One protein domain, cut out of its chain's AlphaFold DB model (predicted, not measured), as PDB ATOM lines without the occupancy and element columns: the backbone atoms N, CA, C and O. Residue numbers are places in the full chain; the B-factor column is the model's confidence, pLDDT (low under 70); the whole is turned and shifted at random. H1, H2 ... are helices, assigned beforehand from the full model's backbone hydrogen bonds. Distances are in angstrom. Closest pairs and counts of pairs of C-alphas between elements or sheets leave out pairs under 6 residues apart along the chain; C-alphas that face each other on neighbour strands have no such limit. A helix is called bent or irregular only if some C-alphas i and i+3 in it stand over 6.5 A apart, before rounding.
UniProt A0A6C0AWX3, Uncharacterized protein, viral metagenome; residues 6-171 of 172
ATOM      1  N   GLU A   6     102.113  85.419  58.576       90.38
ATOM      2  CA  GLU A   6     101.583  85.582  59.933       90.38
ATOM      3  C   GLU A   6     100.814  84.342  60.399       90.38
ATOM      4  O   GLU A   6     101.089  83.833  61.479       90.38
ATOM      5  N   TYR A   7      99.935  83.795  59.554       90.12
ATOM      6  CA  TYR A   7      99.187  82.587  59.894       90.12
ATOM      7  C   TYR A   7     100.101  81.362  60.039       90.12
ATOM      8  O   TYR A   7      99.936  80.569  60.960       90.12
ATOM      9  N   CYS A   8     101.117  81.222  59.178       91.62
ATOM     10  CA  CYS A   8     102.107  80.153  59.332       91.62
ATOM     11  C   CYS A   8     102.901  80.296  60.641       91.62
ATOM     12  O   CYS A   8     103.154  79.292  61.299       91.62
ATOM     13  N   ASN A   9     103.273  81.519  61.027       92.50
ATOM     14  CA  ASN A   9     104.001  81.771  62.271       92.50
ATOM     15  C   ASN A   9     103.142  81.486  63.508       92.50
ATOM     16  O   ASN A   9     103.650  80.888  64.445       92.50
ATOM     17  N   GLU A  10     101.845  81.815  63.487       93.62
ATOM     18  CA  GLU A  10     100.915  81.432  64.561       93.62
ATOM     19  C   GLU A  10     100.922  79.910  64.776       93.62
ATOM     20  O   GLU A  10     101.029  79.439  65.904       93.62
ATOM     21  N   ILE A  11     100.854  79.128  63.694       93.19
ATOM     22  CA  ILE A  11     100.876  77.661  63.782       93.19
ATOM     23  C   ILE A  11     102.220  77.159  64.327       93.19
ATOM     24  O   ILE A  11     102.232  76.246  65.151       93.19
ATOM     25  N   ILE A  12     103.338  77.747  63.890       93.69
ATOM     26  CA  ILE A  12     104.681  77.416  64.398       93.69
ATOM     27  C   ILE A  12     104.766  77.689  65.904       93.69
ATOM     28  O   ILE A  12     105.254  76.843  66.652       93.69
ATOM     29  N   ASP A  13     104.274  78.840  66.355       93.75
ATOM     30  CA  ASP A  13     104.279  79.213  67.768       93.75
ATOM     31  C   ASP A  13     103.410  78.258  68.595       93.75
ATOM     32  O   ASP A  13     103.833  77.814  69.659       93.75
ATOM     33  N   LEU A  14     102.223  77.889  68.103       93.19
ATOM     34  CA  LEU A  14     101.363  76.898  68.759       93.19
ATOM     35  C   LEU A  14     102.055  75.534  68.862       93.19
ATOM     36  O   LEU A  14     102.088  74.943  69.939       93.19
ATOM     37  N   PHE A  15     102.660  75.060  67.771       92.50
ATOM     38  CA  PHE A  15     103.374  73.782  67.748       92.50
ATOM     39  C   PHE A  15     104.544  73.763  68.736       92.50
ATOM     40  O   PHE A  15     104.711  72.812  69.490       92.50
ATOM     41  N   ASN A  16     105.337  74.836  68.781       89.38
ATOM     42  CA  ASN A  16     106.503  74.912  69.662       89.38
ATOM     43  C   ASN A  16     106.151  75.018  71.151       89.38
ATOM     44  O   ASN A  16     107.012  74.727  71.986       89.38
ATOM     45  N   ASN A  17     104.919  75.423  71.466       90.31
ATOM     46  CA  ASN A  17     104.367  75.474  72.817       90.31
ATOM     47  C   ASN A  17     103.566  74.208  73.186       90.31
ATOM     48  O   ASN A  17     102.835  74.236  74.174       90.31
ATOM     49  N   ASP A  18     103.706  73.124  72.409       83.25
ATOM     50  CA  ASP A  18     103.042  71.829  72.601       83.25
ATOM     51  C   ASP A  18     101.506  71.941  72.687       83.25
ATOM     52  O   ASP A  18     100.849  71.253  73.467       83.25
ATOM     53  N   ASP A  19     100.916  72.837  71.888       87.19
ATOM     54  CA  ASP A  19      99.465  72.996  71.806       87.19
ATOM     55  C   ASP A  19      98.826  71.869  70.972       87.19
ATOM     56  O   ASP A  19      99.188  71.651  69.808       87.19
ATOM     57  N   ASP A  20      97.835  71.182  71.548       81.00
ATOM     58  CA  ASP A  20      97.141  70.037  70.937       81.00
ATOM     59  C   ASP A  20      96.409  70.387  69.619       81.00
ATOM     60  O   ASP A  20      96.126  69.508  68.797       81.00
ATOM     61  N   GLU A  21      96.079  71.662  69.378       88.00
ATOM     62  CA  GLU A  21      95.393  72.116  68.164       88.00
ATOM     63  C   GLU A  21      96.363  72.344  66.994       88.00
ATOM     64  O   GLU A  21      95.955  72.303  65.826       88.00
ATOM     65  N   SER A  22      97.654  72.540  67.277       88.94
ATOM     66  CA  SER A  22      98.676  72.884  66.279       88.94
ATOM     67  C   SER A  22      98.733  71.886  65.115       88.94
ATOM     68  O   SER A  22      98.704  72.290  63.949       88.94
ATOM     69  N   MET A  23      98.701  70.581  65.399       88.38
ATOM     70  CA  MET A  23      98.725  69.531  64.374       88.38
ATOM     71  C   MET A  23      97.485  69.545  63.482       88.38
ATOM     72  O   MET A  23      97.596  69.371  62.267       88.38
ATOM     73  N   ASN A  24      96.306  69.818  64.048       88.81
ATOM     74  CA  ASN A  24      95.084  69.954  63.257       88.81
ATOM     75  C   ASN A  24      95.174  71.161  62.317       88.81
ATOM     76  O   ASN A  24      94.784  71.066  61.153       88.81
ATOM     77  N   LYS A  25      95.747  72.280  62.780       92.06
ATOM     78  CA  LYS A  25      95.988  73.456  61.931       92.06
ATOM     79  C   LYS A  25      96.984  73.159  60.803       92.06
ATOM     80  O   LYS A  25      96.734  73.567  59.670       92.06
ATOM     81  N   ILE A  26      98.050  72.398  61.073       92.38
ATOM     82  CA  ILE A  26      99.005  71.936  60.047       92.38
ATOM     83  C   ILE A  26      98.304  71.053  59.001       92.38
ATOM     84  O   ILE A  26      98.469  71.257  57.799       92.38
ATOM     85  N   ILE A  27      97.485  70.088  59.422       90.00
ATOM     86  CA  ILE A  27      96.754  69.214  58.489       90.00
ATOM     87  C   ILE A  27      95.782  70.027  57.621       90.00
ATOM     88  O   ILE A  27      95.714  69.827  56.403       90.00
ATOM     89  N   ASN A  28      95.061  70.972  58.226       91.19
ATOM     90  CA  ASN A  28      94.113  71.825  57.515       91.19
ATOM     91  C   ASN A  28      94.812  72.686  56.458       91.19
ATOM     92  O   ASN A  28      94.399  72.678  55.300       91.19
ATOM     93  N   ILE A  29      95.910  73.366  56.805       93.06
ATOM     94  CA  ILE A  29      96.608  74.239  55.852       93.06
ATOM     95  C   ILE A  29      97.241  73.453  54.691       93.06
ATOM     96  O   ILE A  29      97.235  73.925  53.552       93.06
ATOM     97  N   LEU A  30      97.728  72.231  54.941       92.00
ATOM     98  CA  LEU A  30      98.215  71.336  53.886       92.00
ATOM     99  C   LEU A  30      97.082  70.897  52.950       92.00
ATOM    100  O   LEU A  30      97.254  70.903  51.728       92.00
ATOM    101  N   SER A  31      95.916  70.573  53.513       89.69
ATOM    102  CA  SER A  31      94.720  70.197  52.751       89.69
ATOM    103  C   SER A  31      94.240  71.353  51.874       89.69
ATOM    104  O   SER A  31      94.038  71.182  50.672       89.69
ATOM    105  N   GLU A  32      94.153  72.561  52.433       90.69
ATOM    106  CA  GLU A  32      93.764  73.762  51.692       90.69
ATOM    107  C   GLU A  32      94.761  74.121  50.582       90.69
ATOM    108  O   GLU A  32      94.359  74.504  49.477       90.69
ATOM    109  N   PHE A  33      96.066  73.977  50.840       91.38
ATOM    110  CA  PHE A  33      97.097  74.150  49.817       91.38
ATOM    111  C   PHE A  33      96.897  73.155  48.666       91.38
ATOM    112  O   PHE A  33      96.880  73.549  47.497       91.38
ATOM    113  N   GLN A  34      96.688  71.877  48.980       89.12
ATOM    114  CA  GLN A  34      96.437  70.845  47.980       89.12
ATOM    115  C   GLN A  34      95.169  71.140  47.162       89.12
ATOM    116  O   GLN A  34      95.202  71.076  45.932       89.12
ATOM    117  N   GLU A  35      94.060  71.509  47.805       89.50
ATOM    118  CA  GLU A  35      92.807  71.854  47.122       89.50
ATOM    119  C   GLU A  35      92.960  73.051  46.180       89.50
ATOM    120  O   GLU A  35      92.470  73.019  45.043       89.50
ATOM    121  N   LYS A  36      93.680  74.088  46.629       88.75
ATOM    122  CA  LYS A  36      93.953  75.298  45.848       88.75
ATOM    123  C   LYS A  36      94.689  74.987  44.547       88.75
ATOM    124  O   LYS A  36      94.371  75.587  43.520       88.75
ATOM    125  N   TYR A  37      95.661  74.072  44.584       88.62
ATOM    126  CA  TYR A  37      96.543  73.795  43.447       88.62
ATOM    127  C   TYR A  37      96.139  72.571  42.604       88.62
ATOM    128  O   TYR A  37      96.562  72.474  41.455       88.62
ATOM    129  N   ASN A  38      95.252  71.698  43.095       84.94
ATOM    130  CA  ASN A  38      94.743  70.548  42.331       84.94
ATOM    131  C   ASN A  38      93.725  70.916  41.238       84.94
ATOM    132  O   ASN A  38      93.594  70.187  40.258       84.94
ATOM    133  N   ASN A  39      92.992  72.022  41.396       75.44
ATOM    134  CA  ASN A  39      91.818  72.340  40.565       75.44
ATOM    135  C   ASN A  39      92.003  73.550  39.634       75.44
ATOM    136  O   ASN A  39      91.037  74.068  39.071       75.44
ATOM    137  N   ILE A  40      93.232  74.034  39.468       79.44
ATOM    138  CA  ILE A  40      93.529  75.229  38.667       79.44
ATOM    139  C   ILE A  40      93.949  74.862  37.247       79.44
ATOM    140  O   ILE A  40      94.906  74.128  37.017       79.44
ATOM    141  N   SER A  41      93.267  75.464  36.276       72.94
ATOM    142  CA  SER A  41      93.586  75.344  34.851       72.94
ATOM    143  C   SER A  41      94.810  76.163  34.431       72.94
ATOM    144  O   SER A  41      95.378  75.927  33.366       72.94
ATOM    145  N   THR A  42      95.218  77.159  35.225       78.00
ATOM    146  CA  THR A  42      96.391  77.994  34.943       78.00
ATOM    147  C   THR A  42      97.107  78.354  36.241       78.00
ATOM    148  O   THR A  42      96.536  78.987  37.126       78.00
ATOM    149  N   LEU A  43      98.372  77.953  36.352       82.44
ATOM    150  CA  LEU A  43      99.193  78.191  37.536       82.44
ATOM    151  C   LEU A  43      99.812  79.595  37.492       82.44
ATOM    152  O   LEU A  43     100.617  79.897  36.608       82.44
ATOM    153  N   ASN A  44      99.492  80.439  38.475       89.12
ATOM    154  CA  ASN A  44     100.284  81.638  38.736       89.12
ATOM    155  C   ASN A  44     101.555  81.230  39.491       89.12
ATOM    156  O   ASN A  44     101.529  81.010  40.699       89.12
ATOM    157  N   GLU A  45     102.664  81.130  38.761       88.25
ATOM    158  CA  GLU A  45     103.942  80.644  39.284       88.25
ATOM    159  C   GLU A  45     104.475  81.478  40.458       88.25
ATOM    160  O   GLU A  45     105.047  80.919  41.388       88.25
ATOM    161  N   VAL A  46     104.255  82.798  40.455       91.69
ATOM    162  CA  VAL A  46     104.709  83.694  41.533       91.69
ATOM    163  C   VAL A  46     103.981  83.376  42.838       91.69
ATOM    164  O   VAL A  46     104.613  83.239  43.884       91.69
ATOM    165  N   ILE A  47     102.657  83.217  42.771       90.69
ATOM    166  CA  ILE A  47     101.833  82.883  43.943       90.69
ATOM    167  C   ILE A  47     102.128  81.452  44.401       90.69
ATOM    168  O   ILE A  47     102.346  81.228  45.586       90.69
ATOM    169  N   PHE A  48     102.213  80.499  43.469       91.06
ATOM    170  CA  PHE A  48     102.518  79.107  43.795       91.06
ATOM    171  C   PHE A  48     103.872  78.956  44.483       91.06
ATOM    172  O   PHE A  48     103.968  78.271  45.497       91.06
ATOM    173  N   ARG A  49     104.909  79.632  43.979       93.06
ATOM    174  CA  ARG A  49     106.243  79.635  44.589       93.06
ATOM    175  C   ARG A  49     106.204  80.198  46.005       93.06
ATOM    176  O   ARG A  49     106.739  79.575  46.917       93.06
ATOM    177  N   LYS A  50     105.531  81.339  46.193       94.06
ATOM    178  CA  LYS A  50     105.358  81.976  47.506       94.06
ATOM    179  C   LYS A  50     104.655  81.041  48.493       94.06
ATOM    180  O   LYS A  50     105.137  80.875  49.610       94.06
ATOM    181  N   ASP A  51     103.539  80.439  48.096       92.94
ATOM    182  CA  ASP A  51     102.769  79.550  48.967       92.94
ATOM    183  C   ASP A  51     103.537  78.259  49.267       92.94
ATOM    184  O   ASP A  51     103.604  77.842  50.416       92.94
ATOM    185  N   THR A  52     104.184  77.668  48.258       93.12
ATOM    186  CA  THR A  52     105.021  76.471  48.433       93.12
ATOM    187  C   THR A  52     106.141  76.753  49.425       93.12
ATOM    188  O   THR A  52     106.340  75.994  50.366       93.12
ATOM    189  N   LYS A  53     106.837  77.886  49.280       94.81
ATOM    190  CA  LYS A  53     107.891  78.285  50.214       94.81
ATOM    191  C   LYS A  53     107.368  78.424  51.643       94.81
ATOM    192  O   LYS A  53     108.031  77.979  52.571       94.81
ATOM    193  N   GLN A  54     106.178  78.994  51.823       95.31
ATOM    194  CA  GLN A  54     105.562  79.113  53.144       95.31
ATOM    195  C   GLN A  54     105.178  77.756  53.743       95.31
ATOM    196  O   GLN A  54     105.474  77.528  54.911       95.31
ATOM    197  N   ILE A  55     104.603  76.840  52.957       96.06
ATOM    198  CA  ILE A  55     104.311  75.472  53.412       96.06
ATOM    199  C   ILE A  55     105.591  74.760  53.849       96.06
ATOM    200  O   ILE A  55     105.649  74.198  54.937       96.06
ATOM    201  N   PHE A  56     106.645  74.812  53.040       96.75
ATOM    202  CA  PHE A  56     107.903  74.161  53.390       96.75
ATOM    203  C   PHE A  56     108.608  74.836  54.572       96.75
ATOM    204  O   PHE A  56     109.222  74.144  55.376       96.75
ATOM    205  N   ASN A  57     108.465  76.155  54.735       96.44
ATOM    206  CA  ASN A  57     108.916  76.853  55.937       96.44
ATOM    207  C   ASN A  57     108.130  76.406  57.179       96.44
ATOM    208  O   ASN A  57     108.735  76.164  58.216       96.44
ATOM    209  N   LEU A  58     106.804  76.263  57.082       96.94
ATOM    210  CA  LEU A  58     105.976  75.728  58.165       96.94
ATOM    211  C   LEU A  58     106.455  74.329  58.571       96.94
ATOM    212  O   LEU A  58     106.733  74.103  59.744       96.94
ATOM    213  N   LEU A  59     106.617  73.416  57.609       97.19
ATOM    214  CA  LEU A  59     107.097  72.055  57.874       97.19
ATOM    215  C   LEU A  59     108.484  72.057  58.532       97.19
ATOM    216  O   LEU A  59     108.689  71.375  59.534       97.19
ATOM    217  N   LEU A  60     109.417  72.857  58.007       97.31
ATOM    218  CA  LEU A  60     110.789  72.963  58.510       97.31
ATOM    219  C   LEU A  60     110.867  73.530  59.934       97.31
ATOM    220  O   LEU A  60     111.796  73.207  60.660       97.31
ATOM    221  N   ASN A  61     109.910  74.361  60.342       96.38
ATOM    222  CA  ASN A  61     109.858  74.935  61.690       96.38
ATOM    223  C   ASN A  61     108.890  74.191  62.626       96.38
ATOM    224  O   ASN A  61     108.661  74.646  63.741       96.38
ATOM    225  N   THR A  62     108.325  73.063  62.186       95.19
ATOM    226  CA  THR A  62     107.441  72.213  62.993       95.19
ATOM    227  C   THR A  62     107.930  70.766  62.950       95.19
ATOM    228  O   THR A  62     108.939  70.428  63.570       95.19
ATOM    229  N   ILE A  63     107.279  69.913  62.162       93.56
ATOM    230  CA  ILE A  63     107.489  68.464  62.140       93.56
ATOM    231  C   ILE A  63     108.824  68.026  61.521       93.56
ATOM    232  O   ILE A  63     109.208  66.871  61.671       93.56
ATOM    233  N   ALA A  64     109.527  68.919  60.822       96.75
ATOM    234  CA  ALA A  64     110.880  68.710  60.300       96.75
ATOM    235  C   ALA A  64     111.911  69.667  60.931       96.75
ATOM    236  O   ALA A  64     112.967  69.912  60.344       96.75
ATOM    237  N   SER A  65     111.590  70.234  62.097       95.56
ATOM    238  CA  SER A  65     112.502  71.103  62.838       95.56
ATOM    239  C   SER A  65     113.659  70.333  63.465       95.56
ATOM    240  O   SER A  65     113.588  69.128  63.700       95.56
ATOM    241  N   GLU A  66     114.733  71.058  63.779       93.38
ATOM    242  CA  GLU A  66     115.858  70.518  64.547       93.38
ATOM    243  C   GLU A  66     115.399  70.010  65.921       93.38
ATOM    244  O   GLU A  66     115.782  68.915  66.319       93.38
ATOM    245  N   LYS A  67     114.473  70.724  66.581       92.31
ATOM    246  CA  LYS A  67     113.840  70.280  67.834       92.31
ATOM    247  C   LYS A  67     113.144  68.922  67.665       92.31
ATOM    248  O   LYS A  67     113.377  68.021  68.463       92.31
ATOM    249  N   ALA A  68     112.341  68.752  66.611       92.25
ATOM    250  CA  ALA A  68     111.644  67.492  66.342       92.25
ATOM    251  C   ALA A  68     112.615  66.334  66.034       92.25
ATOM    252  O   ALA A  68     112.397  65.203  66.469       92.25
ATOM    253  N   LEU A  69     113.722  66.616  65.339       93.81
ATOM    254  CA  LEU A  69     114.793  65.642  65.109       93.81
ATOM    255  C   LEU A  69     115.474  65.217  66.416       93.81
ATOM    256  O   LEU A  69     115.652  64.022  66.644       93.81
ATOM    257  N   GLU A  70     115.808  66.169  67.289       93.50
ATOM    258  CA  GLU A  70     116.393  65.880  68.603       93.50
ATOM    259  C   GLU A  70     115.453  65.056  69.491       93.50
ATOM    260  O   GLU A  70     115.898  64.165  70.213       93.50
ATOM    261  N   GLU A  71     114.152  65.350  69.468       91.12
ATOM    262  CA  GLU A  71     113.139  64.581  70.196       91.12
ATOM    263  C   GLU A  71     113.021  63.152  69.658       91.12
ATOM    264  O   GLU A  71     113.018  62.206  70.446       91.12
ATOM    265  N   MET A  72     113.013  62.974  68.333       91.69
ATOM    266  CA  MET A  72     113.035  61.648  67.709       91.69
ATOM    267  C   MET A  72     114.286  60.860  68.108       91.69
ATOM    268  O   MET A  72     114.178  59.685  68.468       91.69
ATOM    269  N   ASP A  73     115.464  61.490  68.099       91.69
ATOM    270  CA  ASP A  73     116.709  60.836  68.499       91.69
ATOM    271  C   ASP A  73     116.703  60.440  69.982       91.69
ATOM    272  O   ASP A  73     117.102  59.320  70.303       91.69
ATOM    273  N   LYS A  74     116.171  61.283  70.879       92.06
ATOM    274  CA  LYS A  74     115.995  60.932  72.301       92.06
ATOM    275  C   LYS A  74     115.076  59.726  72.473       92.06
ATOM    276  O   LYS A  74     115.456  58.759  73.124       92.06
ATOM    277  N   VAL A  75     113.899  59.748  71.843       88.44
ATOM    278  CA  VAL A  75     112.936  58.634  71.891       88.44
ATOM    279  C   VAL A  75     113.561  57.352  71.337       88.44
ATOM    280  O   VAL A  75     113.344  56.262  71.870       88.44
ATOM    281  N   TRP A  76     114.366  57.466  70.280       87.94
ATOM    282  CA  TRP A  76     115.102  56.345  69.713       87.94
ATOM    283  C   TRP A  76     116.128  55.769  70.696       87.94
ATOM    284  O   TRP A  76     116.161  54.559  70.922       87.94
ATOM    285  N   GLU A  77     116.964  56.618  71.290       88.81
ATOM    286  CA  GLU A  77     117.965  56.196  72.270       88.81
ATOM    287  C   GLU A  77     117.314  55.556  73.499       88.81
ATOM    288  O   GLU A  77     117.756  54.497  73.944       88.81
ATOM    289  N   GLU A  78     116.227  56.130  74.011       88.88
ATOM    290  CA  GLU A  78     115.496  55.596  75.161       88.88
ATOM    291  C   GLU A  78     114.914  54.206  74.872       88.88
ATOM    292  O   GLU A  78     115.157  53.264  75.635       88.88
ATOM    293  N   ASN A  79     114.223  54.045  73.739       86.00
ATOM    294  CA  ASN A  79     113.538  52.797  73.387       86.00
ATOM    295  C   ASN A  79     114.487  51.661  72.974       86.00
ATOM    296  O   ASN A  79     114.160  50.489  73.172       86.00
ATOM    297  N   PHE A  80     115.663  51.981  72.422       86.06
ATOM    298  CA  PHE A  80     116.594  50.986  71.871       86.06
ATOM    299  C   PHE A  80     117.950  50.925  72.586       86.06
ATOM    300  O   PHE A  80     118.817  50.150  72.184       86.06
ATOM    301  N   SER A  81     118.134  51.656  73.692       79.56
ATOM    302  CA  SER A  81     119.359  51.616  74.515       79.56
ATOM    303  C   SER A  81     119.779  50.202  74.934       79.56
ATOM    304  O   SER A  81     120.970  49.921  75.057       79.56
ATOM    305  N   ASN A  82     118.810  49.303  75.137       80.38
ATOM    306  CA  ASN A  82     119.034  47.938  75.627       80.38
ATOM    307  C   ASN A  82     118.409  46.849  74.739       80.38
ATOM    308  O   ASN A  82     118.398  45.677  75.117       80.38
ATOM    309  N   ILE A  83     117.864  47.218  73.577       83.38
ATOM    310  CA  ILE A  83     117.155  46.307  72.674       83.38
ATOM    311  C   ILE A  83     117.627  46.585  71.252       83.38
ATOM    312  O   ILE A  83     117.629  47.728  70.804       83.38
ATOM    313  N   GLN A  84     118.009  45.537  70.521       83.81
ATOM    314  CA  GLN A  84     118.362  45.685  69.114       83.81
ATOM    315  C   GLN A  84     117.112  46.104  68.315       83.81
ATOM    316  O   GLN A  84     116.113  45.381  68.359       83.81
ATOM    317  N   PRO A  85     117.147  47.230  67.580       84.88
ATOM    318  CA  PRO A  85     116.002  47.683  66.801       84.88
ATOM    319  C   PRO A  85     115.671  46.682  65.694       84.88
ATOM    320  O   PRO A  85     116.557  46.043  65.113       84.88
ATOM    321  N   THR A  86     114.381  46.550  65.392       87.44
ATOM    322  CA  THR A  86     113.928  45.734  64.263       87.44
ATOM    323  C   THR A  86     114.226  46.430  62.932       87.44
ATOM    324  O   THR A  86     114.534  47.626  62.892       87.44
ATOM    325  N   SER A  87     114.111  45.695  61.820       88.38
ATOM    326  CA  SER A  87     114.177  46.286  60.475       88.38
ATOM    327  C   SER A  87     113.160  47.406  60.289       88.38
ATOM    328  O   SER A  87     113.463  48.403  59.638       88.38
ATOM    329  N   ASP A  88     111.979  47.251  60.884       87.38
ATOM    330  CA  ASP A  88     110.859  48.164  60.699       87.38
ATOM    331  C   ASP A  88     111.103  49.461  61.473       87.38
ATOM    332  O   ASP A  88     110.929  50.539  60.913       87.38
ATOM    333  N   ASN A  89     111.646  49.370  62.694       87.38
ATOM    334  CA  ASN A  89     112.053  50.553  63.456       87.38
ATOM    335  C   ASN A  89     113.151  51.338  62.724       87.38
ATOM    336  O   ASN A  89     113.086  52.559  62.617       87.38
ATOM    337  N   LEU A  90     114.167  50.643  62.199       89.44
ATOM    338  CA  LEU A  90     115.246  51.296  61.451       89.44
ATOM    339  C   LEU A  90     114.711  51.985  60.198       89.44
ATOM    340  O   LEU A  90     115.117  53.105  59.897       89.44
ATOM    341  N   LYS A  91     113.794  51.327  59.486       92.25
ATOM    342  CA  LYS A  91     113.144  51.890  58.308       92.25
ATOM    343  C   LYS A  91     112.340  53.140  58.658       92.25
ATOM    344  O   LYS A  91     112.506  54.137  57.975       92.25
ATOM    345  N   GLU A  92     111.549  53.124  59.726       90.31
ATOM    346  CA  GLU A  92     110.769  54.285  60.175       90.31
ATOM    347  C   GLU A  92     111.667  55.493  60.484       90.31
ATOM    348  O   GLU A  92     111.433  56.592  59.980       90.31
ATOM    349  N   LYS A  93     112.767  55.278  61.222       91.88
ATOM    350  CA  LYS A  93     113.748  56.338  61.492       91.88
ATOM    351  C   LYS A  93     114.374  56.884  60.208       91.88
ATOM    352  O   LYS A  93     114.509  58.096  60.062       91.88
ATOM    353  N   MET A  94     114.771  56.009  59.283       94.12
ATOM    354  CA  MET A  94     115.346  56.437  58.003       94.12
ATOM    355  C   MET A  94     114.325  57.190  57.146       94.12
ATOM    356  O   MET A  94     114.673  58.226  56.589       94.12
ATOM    357  N   ASP A  95     113.075  56.724  57.088       95.00
ATOM    358  CA  ASP A  95     111.993  57.375  56.347       95.00
ATOM    359  C   ASP A  95     111.744  58.797  56.898       95.00
ATOM    360  O   ASP A  95     111.588  59.741  56.117       95.00
ATOM    361  N   TYR A  96     111.793  58.989  58.225       95.56
ATOM    362  CA  TYR A  96     111.679  60.316  58.846       95.56
ATOM    363  C   TYR A  96     112.887  61.225  58.560       95.56
ATOM    364  O   TYR A  96     112.719  62.394  58.205       95.56
ATOM    365  N   LEU A  97     114.117  60.709  58.654       96.19
ATOM    366  CA  LEU A  97     115.319  61.480  58.306       96.19
ATOM    367  C   LEU A  97     115.321  61.895  56.829       96.19
ATOM    368  O   LEU A  97     115.621  63.045  56.505       96.19
ATOM    369  N   ASP A  98     114.924  60.991  55.935       97.44
ATOM    370  CA  ASP A  98     114.759  61.304  54.521       97.44
ATOM    371  C   ASP A  98     113.687  62.380  54.327       97.44
ATOM    372  O   ASP A  98     113.901  63.330  53.569       97.44
ATOM    373  N   PHE A  99     112.552  62.283  55.022       97.81
ATOM    374  CA  PHE A  99     111.511  63.308  54.999       97.81
ATOM    375  C   PHE A  99     112.050  64.689  55.394       97.81
ATOM    376  O   PHE A  99     111.908  65.631  54.608       97.81
ATOM    377  N   THR A 100     112.717  64.814  56.544       97.69
ATOM    378  CA  THR A 100     113.237  66.108  57.023       97.69
ATOM    379  C   THR A 100     114.282  66.695  56.072       97.69
ATOM    380  O   THR A 100     114.216  67.880  55.723       97.69
ATOM    381  N   TYR A 101     115.185  65.860  55.546       98.06
ATOM    382  CA  TYR A 101     116.145  66.266  54.522       98.06
ATOM    383  C   TYR A 101     115.447  66.782  53.257       98.06
ATOM    384  O   TYR A 101     115.823  67.823  52.712       98.06
ATOM    385  N   ASN A 102     114.416  66.080  52.779       98.38
ATOM    386  CA  ASN A 102     113.693  66.466  51.571       98.38
ATOM    387  C   ASN A 102     112.892  67.767  51.778       98.38
ATOM    388  O   ASN A 102     112.867  68.597  50.868       98.38
ATOM    389  N   VAL A 103     112.312  67.992  52.967       98.38
ATOM    390  CA  VAL A 103     111.674  69.271  53.337       98.38
ATOM    391  C   VAL A 103     112.680  70.415  53.250       98.38
ATOM    392  O   VAL A 103     112.441  71.392  52.537       98.38
ATOM    393  N   LYS A 104     113.835  70.274  53.911       98.12
ATOM    394  CA  LYS A 104     114.900  71.283  53.888       98.12
ATOM    395  C   LYS A 104     115.389  71.553  52.464       98.12
ATOM    396  O   LYS A 104     115.491  72.705  52.051       98.12
ATOM    397  N   TYR A 105     115.629  70.499  51.684       98.31
ATOM    398  CA  TYR A 105     116.074  70.625  50.299       98.31
ATOM    399  C   TYR A 105     115.092  71.448  49.460       98.31
ATOM    400  O   TYR A 105     115.504  72.363  48.746       98.31
ATOM    401  N   VAL A 106     113.794  71.137  49.526       97.94
ATOM    402  CA  VAL A 106     112.790  71.868  48.746       97.94
ATOM    403  C   VAL A 106     112.710  73.318  49.208       97.94
ATOM    404  O   VAL A 106     112.734  74.205  48.357       97.94
ATOM    405  N   HIS A 107     112.693  73.569  50.521       97.56
ATOM    406  CA  HIS A 107     112.703  74.921  51.082       97.56
ATOM    407  C   HIS A 107     113.863  75.768  50.536       97.56
ATOM    408  O   HIS A 107     113.649  76.880  50.055       97.56
ATOM    409  N   ASP A 108     115.081  75.224  50.552       97.75
ATOM    410  CA  ASP A 108     116.294  75.966  50.196       97.75
ATOM    411  C   ASP A 108     116.429  76.192  48.679       97.75
ATOM    412  O   ASP A 108     117.080  77.141  48.237       97.75
ATOM    413  N   ASN A 109     115.798  75.343  47.862       97.12
ATOM    414  CA  ASN A 109     115.936  75.379  46.403       97.12
ATOM    415  C   ASN A 109     114.708  75.933  45.673       97.12
ATOM    416  O   ASN A 109     114.799  76.204  44.472       97.12
ATOM    417  N   ILE A 110     113.577  76.137  46.362       95.50
ATOM    418  CA  ILE A 110     112.307  76.516  45.729       95.50
ATOM    419  C   ILE A 110     112.410  77.793  44.901       95.50
ATOM    420  O   ILE A 110     111.695  77.899  43.920       95.50
ATOM    421  N   ASP A 111     113.293  78.739  45.228       95.88
ATOM    422  CA  ASP A 111     113.441  79.994  44.475       95.88
ATOM    423  C   ASP A 111     114.225  79.837  43.164       95.88
ATOM    424  O   ASP A 111     114.053  80.632  42.242       95.88
ATOM    425  N   ASN A 112     115.036  78.784  43.046       95.06
ATOM    426  CA  ASN A 112     115.970  78.593  41.934       95.06
ATOM    427  C   ASN A 112     115.475  77.579  40.892       95.06
ATOM    428  O   ASN A 112     116.074  77.439  39.825       95.06
ATOM    429  N   VAL A 113     114.383  76.868  41.176       93.44
ATOM    430  CA  VAL A 113     113.850  75.819  40.298       93.44
ATOM    431  C   VAL A 113     112.823  76.370  39.311       93.44
ATOM    432  O   VAL A 113     112.001  77.233  39.634       93.44
ATOM    433  N   ASN A 114     112.838  75.834  38.089       91.25
ATOM    434  CA  ASN A 114     111.774  76.037  37.112       91.25
ATOM    435  C   ASN A 114     110.537  75.227  37.526       91.25
ATOM    436  O   ASN A 114     110.490  74.024  37.304       91.25
ATOM    437  N   LEU A 115     109.518  75.870  38.102       88.69
ATOM    438  CA  LEU A 115     108.344  75.162  38.632       88.69
ATOM    439  C   LEU A 115     107.402  74.626  37.551       88.69
ATOM    440  O   LEU A 115     106.579  73.764  37.841       88.69
ATOM    441  N   LYS A 116     107.521  75.103  36.307       85.62
ATOM    442  CA  LYS A 116     106.747  74.562  35.180       85.62
ATOM    443  C   LYS A 116     107.324  73.248  34.678       85.62
ATOM    444  O   LYS A 116     106.568  72.379  34.269       85.62
ATOM    445  N   ASN A 117     108.651  73.130  34.708       87.00
ATOM    446  CA  ASN A 117     109.394  71.949  34.280       87.00
ATOM    447  C   ASN A 117     110.538  71.672  35.272       87.00
ATOM    448  O   ASN A 117     111.704  71.895  34.926       87.00
ATOM    449  N   PRO A 118     110.225  71.259  36.513       91.88
ATOM    450  CA  PRO A 118     111.252  70.968  37.503       91.88
ATOM    451  C   PRO A 118     112.065  69.757  37.054       91.88
ATOM    452  O   PRO A 118     111.532  68.856  36.407       91.88
ATOM    453  N   ASP A 119     113.351  69.716  37.394       95.00
ATOM    454  CA  ASP A 119     114.153  68.528  37.120       95.00
ATOM    455  C   ASP A 119     113.689  67.326  37.963       95.00
ATOM    456  O   ASP A 119     112.970  67.457  38.962       95.00
ATOM    457  N   ASN A 120     114.114  66.130  37.556       96.75
ATOM    458  CA  ASN A 120     113.741  64.893  38.240       96.75
ATOM    459  C   ASN A 120     114.190  64.876  39.705       96.75
ATOM    460  O   ASN A 120     113.545  64.237  40.531       96.75
ATOM    461  N   HIS A 121     115.290  65.551  40.043       96.94
ATOM    462  CA  HIS A 121     115.793  65.552  41.405       96.94
ATOM    463  C   HIS A 121     114.850  66.337  42.320       96.94
ATOM    464  O   HIS A 121     114.377  65.779  43.306       96.94
ATOM    465  N   PHE A 122     114.480  67.566  41.956       96.31
ATOM    466  CA  PHE A 122     113.521  68.370  42.713       96.31
ATOM    467  C   PHE A 122     112.143  67.700  42.798       96.31
ATOM    468  O   PHE A 122     111.562  67.632  43.881       96.31
ATOM    469  N   GLN A 123     111.648  67.128  41.692       94.94
ATOM    470  CA  GLN A 123     110.388  66.373  41.694       94.94
ATOM    471  C   GLN A 123     110.422  65.205  42.683       94.94
ATOM    472  O   GLN A 123     109.490  65.038  43.467       94.94
ATOM    473  N   ASN A 124     111.506  64.426  42.689       97.25
ATOM    474  CA  ASN A 124     111.659  63.307  43.614       97.25
ATOM    475  C   ASN A 124     111.656  63.775  45.074       97.25
ATOM    476  O   ASN A 124     111.044  63.128  45.919       97.25
ATOM    477  N   LYS A 125     112.282  64.918  45.372       98.00
ATOM    478  CA  LYS A 125     112.290  65.496  46.724       98.00
ATOM    479  C   LYS A 125     110.890  65.907  47.176       98.00
ATOM    480  O   LYS A 125     110.479  65.515  48.265       98.00
ATOM    481  N   CYS A 126     110.122  66.578  46.321       95.31
ATOM    482  CA  CYS A 126     108.717  66.881  46.599       95.31
ATOM    483  C   CYS A 126     107.873  65.610  46.783       95.31
ATOM    484  O   CYS A 126     107.106  65.511  47.738       95.31
ATOM    485  N   ASN A 127     108.031  64.621  45.898       94.94
ATOM    486  CA  ASN A 127     107.278  63.368  45.959       94.94
ATOM    487  C   ASN A 127     107.553  62.596  47.250       94.94
ATOM    488  O   ASN A 127     106.617  62.077  47.847       94.94
ATOM    489  N   ASN A 128     108.802  62.558  47.714       96.88
ATOM    490  CA  ASN A 128     109.138  61.913  48.981       96.88
ATOM    491  C   ASN A 128     108.437  62.584  50.169       96.88
ATOM    492  O   ASN A 128     107.878  61.888  51.010       96.88
ATOM    493  N   VAL A 129     108.410  63.922  50.207       96.75
ATOM    494  CA  VAL A 129     107.690  64.674  51.250       96.75
ATOM    495  C   VAL A 129     106.198  64.351  51.216       96.75
ATOM    496  O   VAL A 129     105.616  64.011  52.242       96.75
ATOM    497  N   ILE A 130     105.583  64.379  50.031       93.31
ATOM    498  CA  ILE A 130     104.157  64.063  49.855       93.31
ATOM    499  C   ILE A 130     103.850  62.620  50.271       93.31
ATOM    500  O   ILE A 130     102.841  62.373  50.929       93.31
ATOM    501  N   ASN A 131     104.693  61.664  49.884       94.12
ATOM    502  CA  ASN A 131     104.491  60.253  50.199       94.12
ATOM    503  C   ASN A 131     104.587  59.994  51.703       94.12
ATOM    504  O   ASN A 131     103.744  59.279  52.233       94.12
ATOM    505  N   TYR A 132     105.556  60.611  52.385       95.50
ATOM    506  CA  TYR A 132     105.688  60.505  53.837       95.50
ATOM    507  C   TYR A 132     104.441  61.040  54.558       95.50
ATOM    508  O   TYR A 132     103.863  60.351  55.394       95.50
ATOM    509  N   LEU A 133     103.958  62.228  54.172       92.25
ATOM    510  CA  LEU A 133     102.752  62.822  54.763       92.25
ATOM    511  C   LEU A 133     101.499  61.963  54.523       92.25
ATOM    512  O   LEU A 133     100.697  61.771  55.434       92.25
ATOM    513  N   LYS A 134     101.348  61.398  53.319       89.44
ATOM    514  CA  LYS A 134     100.246  60.475  53.002       89.44
ATOM    515  C   LYS A 134     100.321  59.174  53.793       89.44
ATOM    516  O   LYS A 134      99.277  58.642  54.163       89.44
ATOM    517  N   GLN A 135     101.524  58.649  54.019       92.00
ATOM    518  CA  GLN A 135     101.698  57.458  54.842       92.00
ATOM    519  C   GLN A 135     101.224  57.736  56.270       92.00
ATOM    520  O   GLN A 135     100.358  57.014  56.752       92.00
ATOM    521  N   GLY A 136     101.659  58.846  56.875       87.12
ATOM    522  CA  GLY A 136     101.185  59.249  58.202       87.12
ATOM    523  C   GLY A 136      99.662  59.429  58.276       87.12
ATOM    524  O   GLY A 136      99.032  58.993  59.236       87.12
ATOM    525  N   GLU A 137      99.032  60.000  57.241       86.06
ATOM    526  CA  GLU A 137      97.565  60.104  57.166       86.06
ATOM    527  C   GLU A 137      96.881  58.723  57.161       86.06
ATOM    528  O   GLU A 137      95.854  58.523  57.819       86.06
ATOM    529  N   ASN A 138      97.433  57.761  56.417       87.62
ATOM    530  CA  ASN A 138      96.915  56.394  56.380       87.62
ATOM    531  C   ASN A 138      97.087  55.700  57.736       87.62
ATOM    532  O   ASN A 138      96.116  55.137  58.240       87.62
ATOM    533  N   ASP A 139      98.260  55.823  58.356       86.44
ATOM    534  CA  ASP A 139      98.553  55.240  59.669       86.44
ATOM    535  C   ASP A 139      97.588  55.789  60.736       86.44
ATOM    536  O   ASP A 139      97.016  55.037  61.531       86.44
ATOM    537  N   MET A 140      97.294  57.095  60.702       85.62
ATOM    538  CA  MET A 140      96.293  57.714  61.581       85.62
ATOM    539  C   MET A 140      94.877  57.166  61.352       85.62
ATOM    540  O   MET A 140      94.131  56.941  62.314       85.62
ATOM    541  N   LYS A 141      94.470  56.948  60.093       85.56
ATOM    542  CA  LYS A 141      93.161  56.349  59.774       85.56
ATOM    543  C   LYS A 141      93.065  54.918  60.291       85.56
ATOM    544  O   LYS A 141      92.031  54.552  60.856       85.56
ATOM    545  N   GLU A 142      94.119  54.127  60.120       91.56
ATOM    546  CA  GLU A 142      94.190  52.755  60.625       91.56
ATOM    547  C   GLU A 142      94.089  52.723  62.152       91.56
ATOM    548  O   GLU A 142      93.209  52.042  62.687       91.56
ATOM    549  N   LEU A 143      94.869  53.554  62.851       87.81
ATOM    550  CA  LEU A 143      94.803  53.682  64.308       87.81
ATOM    551  C   LEU A 143      93.400  54.080  64.792       87.81
ATOM    552  O   LEU A 143      92.866  53.485  65.732       87.81
ATOM    553  N   SER A 144      92.761  55.052  64.131       87.50
ATOM    554  CA  SER A 144      91.391  55.472  64.456       87.50
ATOM    555  C   SER A 144      90.395  54.314  64.349       87.50
ATOM    556  O   SER A 144      89.520  54.151  65.208       87.50
ATOM    557  N   ASN A 145      90.529  53.482  63.314       92.00
ATOM    558  CA  ASN A 145      89.679  52.311  63.126       92.00
ATOM    559  C   ASN A 145      89.922  51.265  64.222       92.00
ATOM    560  O   ASN A 145      88.956  50.818  64.845       92.00
ATOM    561  N   SER A 146      91.182  50.953  64.545       93.81
ATOM    562  CA  SER A 146      91.520  50.036  65.642       93.81
ATOM    563  C   SER A 146      90.975  50.511  66.995       93.81
ATOM    564  O   SER A 146      90.438  49.714  67.766       93.81
ATOM    565  N   MET A 147      91.023  51.817  67.273       91.75
ATOM    566  CA  MET A 147      90.473  52.395  68.506       91.75
ATOM    567  C   MET A 147      88.944  52.292  68.585       91.75
ATOM    568  O   MET A 147      88.391  52.019  69.658       91.75
ATOM    569  N   LYS A 148      88.234  52.457  67.462       91.94
ATOM    570  CA  LYS A 148      86.778  52.229  67.402       91.94
ATOM    571  C   LYS A 148      86.433  50.769  67.681       91.94
ATOM    572  O   LYS A 148      85.512  50.500  68.453       91.94
ATOM    573  N   GLU A 149      87.182  49.833  67.104       95.69
ATOM    574  CA  GLU A 149      86.995  48.403  67.363       95.69
ATOM    575  C   GLU A 149      87.241  48.047  68.829       95.69
ATOM    576  O   GLU A 149      86.427  47.347  69.437       95.69
ATOM    577  N   LEU A 150      88.319  48.566  69.424       94.38
ATOM    578  CA  LEU A 150      88.606  48.381  70.846       94.38
ATOM    579  C   LEU A 150      87.471  48.934  71.716       94.38
ATOM    580  O   LEU A 150      86.998  48.254  72.624       94.38
ATOM    581  N   THR A 151      86.980  50.133  71.400       95.00
ATOM    582  CA  THR A 151      85.851  50.757  72.104       95.00
ATOM    583  C   THR A 151      84.599  49.881  72.049       95.00
ATOM    584  O   THR A 151      83.907  49.718  73.057       95.00
ATOM    585  N   ASN A 152      84.305  49.282  70.893       95.88
ATOM    586  CA  ASN A 152      83.167  48.376  70.743       95.88
ATOM    587  C   ASN A 152      83.344  47.103  71.582       95.88
ATOM    588  O   ASN A 152      82.435  46.744  72.330       95.88
ATOM    589  N   LYS A 153      84.531  46.485  71.552       96.06
ATOM    590  CA  LYS A 153      84.849  45.311  72.386       96.06
ATOM    591  C   LYS A 153      84.720  45.611  73.881       96.06
ATOM    592  O   LYS A 153      84.191  44.793  74.630       96.06
ATOM    593  N   LEU A 154      85.152  46.792  74.326       94.81
ATOM    594  CA  LEU A 154      85.003  47.219  75.721       94.81
ATOM    595  C   LEU A 154      83.531  47.392  76.119       94.81
ATOM    596  O   LEU A 154      83.145  46.971  77.208       94.81
ATOM    597  N   LYS A 155      82.686  47.938  75.235       94.50
ATOM    598  CA  LYS A 155      81.231  48.026  75.467       94.50
ATOM    599  C   LYS A 155      80.581  46.645  75.565       94.50
ATOM    600  O   LYS A 155      79.748  46.424  76.441       94.50
ATOM    601  N   GLU A 156      80.957  45.710  74.698       95.56
ATOM    602  CA  GLU A 156      80.461  44.326  74.736       95.56
ATOM    603  C   GLU A 156      80.869  43.601  76.021       95.56
ATOM    604  O   GLU A 156      80.045  42.925  76.648       95.56
ATOM    605  N   LEU A 157      82.124  43.776  76.444       93.88
ATOM    606  CA  LEU A 157      82.619  43.239  77.705       93.88
ATOM    607  C   LEU A 157      81.847  43.824  78.892       93.88
ATOM    608  O   LEU A 157      81.368  43.063  79.730       93.88
ATOM    609  N   HIS A 158      81.674  45.148  78.936       92.38
ATOM    610  CA  HIS A 158      80.902  45.823  79.980       92.38
ATOM    611  C   HIS A 158      79.475  45.268  80.068       92.38
ATOM    612  O   HIS A 158      79.066  44.797  81.124       92.38
ATOM    613  N   ASN A 159      78.767  45.195  78.937       93.44
ATOM    614  CA  ASN A 159      77.417  44.632  78.877       93.44
ATOM    615  C   ASN A 159      77.359  43.170  79.351       93.44
ATOM    616  O   ASN A 159      76.370  42.747  79.949       93.44
ATOM    617  N   THR A 160      78.395  42.378  79.065       93.81
ATOM    618  CA  THR A 160      78.488  40.979  79.508       93.81
ATOM    619  C   THR A 160      78.682  40.876  81.019       93.81
ATOM    620  O   THR A 160      78.100  39.992  81.649       93.81
ATOM    621  N   LEU A 161      79.490  41.764  81.601       86.88
ATOM    622  CA  LEU A 161      79.726  41.816  83.041       86.88
ATOM    623  C   LEU A 161      78.465  42.261  83.792       86.88
ATOM    624  O   LEU A 161      78.042  41.545  84.693       86.88
ATOM    625  N   THR A 162      77.793  43.329  83.350       87.50
ATOM    626  CA  THR A 162      76.543  43.802  83.974       87.50
ATOM    627  C   THR A 162      75.443  42.740  83.925       87.50
ATOM    628  O   THR A 162      74.826  42.434  84.939       87.50
ATOM    629  N   LYS A 163      75.258  42.062  82.779       83.88
ATOM    630  CA  LYS A 163      74.279  40.963  82.672       83.88
ATOM    631  C   LYS A 163      74.566  39.801  83.624       83.88
ATOM    632  O   LYS A 163      73.636  39.138  84.068       83.88
ATOM    633  N   LYS A 164      75.839  39.503  83.904       70.62
ATOM    634  CA  LYS A 164      76.209  38.458  84.872       70.62
ATOM    635  C   LYS A 164      75.961  38.894  86.317       70.62
ATOM    636  O   LYS A 164      75.643  38.040  87.139       70.62
ATOM    637  N   GLU A 165      76.100  40.181  86.627       64.50
ATOM    638  CA  GLU A 165      75.778  40.737  87.948       64.50
ATOM    639  C   GLU A 165      74.269  40.692  88.223       64.50
ATOM    640  O   GLU A 165      73.866  40.267  89.305       64.50
ATOM    641  N   ASP A 166      73.437  41.006  87.225       63.69
ATOM    642  CA  ASP A 166      71.975  40.952  87.351       63.69
ATOM    643  C   ASP A 166      71.467  39.517  87.609       63.69
ATOM    644  O   ASP A 166      70.681  39.286  88.526       63.69
ATOM    645  N   VAL A 167      71.984  38.520  86.878       63.41
ATOM    646  CA  VAL A 167      71.588  37.102  87.040       63.41
ATOM    647  C   VAL A 167      71.981  36.532  88.412       63.41
ATOM    648  O   VAL A 167      71.270  35.692  88.969       63.41
ATOM    649  N   ASN A 168      73.096  36.988  88.988       58.03
ATOM    650  CA  ASN A 168      73.547  36.528  90.304       58.03
ATOM    651  C   ASN A 168      72.759  37.161  91.465       58.03
ATOM    652  O   ASN A 168      72.679  36.553  92.530       58.03
ATOM    653  N   ASN A 169      72.150  38.336  91.266       57.28
ATOM    654  CA  ASN A 169      71.328  39.010  92.278       57.28
ATOM    655  C   ASN A 169      69.868  38.516  92.316       57.28
ATOM    656  O   ASN A 169      69.200  38.697  93.329       57.28
ATOM    657  N   GLU A 170      69.374  37.866  91.257       56.16
ATOM    658  CA  GLU A 170      68.027  37.265  91.208       56.16
ATOM    659  C   GLU A 170      67.958  35.832  91.781       56.16
ATOM    660  O   GLU A 170      66.877  35.252  91.877       56.16
ATOM    661  N   SER A 171      69.098  35.249  92.172       52.06
ATOM    662  CA  SER A 171      69.210  33.847  92.616       52.06
ATOM    663  C   SER A 171      69.356  33.660  94.142       52.06
ATOM    664  O   SER A 171      69.801  32.593  94.572       52.06
TER     665      SER A 171
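AT A GLANCE: This is residues 6 to 171 of the 172 residues of an uncharacterized protein of viral metagenome (UniProt A0A6C0AWX3). A head of five helices and the first part of a sixth has one very long arm, the rest of H6; residues 138 to 171, of which 138 to 169 belong to H6, stick out free and make the length of the whole. In the head, H1, H2 and H3 form a small up-and-down bundle, each helix running against the one before it; H5 packs on H3 with residues 100 to 107 and on residues 122 to 132 of H6, and H4 runs side by side with H5. The printed part has 166 residues with six named helices, H1 to H6 in order, and no named strand; the class is all helix. The whole is loose, with a radius of gyration of the C-alphas of 22.1 A, and elongated, spanning 82 by 45 by 31 A.

IN THESE COORDINATES: H1, residues 6 to 16, begins at C-alpha 6 at (101.583, 85.582, 59.933). H2 holds residues 22 to 38 and measures 24.4 A from first to last C-alpha. H3 is residues 45 to 60, 21.8 A long, and H4 is residues 66 to 80, 20.9 A long. H5, residues 87 to 109, is 32.4 A long and begins at C-alpha 87 at (114.177, 46.286, 60.475). H6, residues 120 to 169, is 73.4 A long and ends at C-alpha 169 at (71.328, 39.010, 92.278). No helix is bent.

HOW THE PARTS SIT: H1 and H2 form a helical hairpin at a steep tilt of 38 degrees; H2 touches H1 with residues 22 to 26 alone, and the closest C-alphas, of Phe 15 and Ser 22, are 5.0 A apart. H1 also touches H3, through residues 54 to 58 of H3 alone, the same way at a shallow tilt of 15 degrees; the closest C-alphas are those of Cys 8 and Leu 58, 6.0 A apart. H2 and H3 are close but not clearly touching, with the C-alphas of Leu 30 and Ile 55 the closest at 7.4 A. Residues 53 to 60 of H3 touch residues 100 to 107 of H5, closest at the C-alphas of Phe 56 and His 107, 5.4 A apart, at a steep tilt of 42 degrees. H4 is close to H5 but not clearly touching, opposite ways at a shallow tilt of 8 degrees; the closest C-alphas, of Leu 69 and Leu 97, are 8.0 A apart. H3 and H4 are only just apart, 8.3 A at the closest. H5 and H6 form a helical hairpin at a steep tilt of 45 degrees, H6 touching with residues 122 to 132 alone; the C-alphas of Asn 102 and Lys 125 are closest at 5.1 A. In H1, H2, H3, H4, H5 and H6 every O i to N i+4 pair is within hydrogen-bond range.

THE WHOLE: The two C-alphas farthest apart, of Asn 112 and Ser 171, are 82.2 A from each other. Without the free stretch, the body of 132 residues spans 55 by 34 by 24 A. The printed part has no cut, and no link is long. The mean pLDDT of the printed part is 90.0; residues 165 to 171 are under 70.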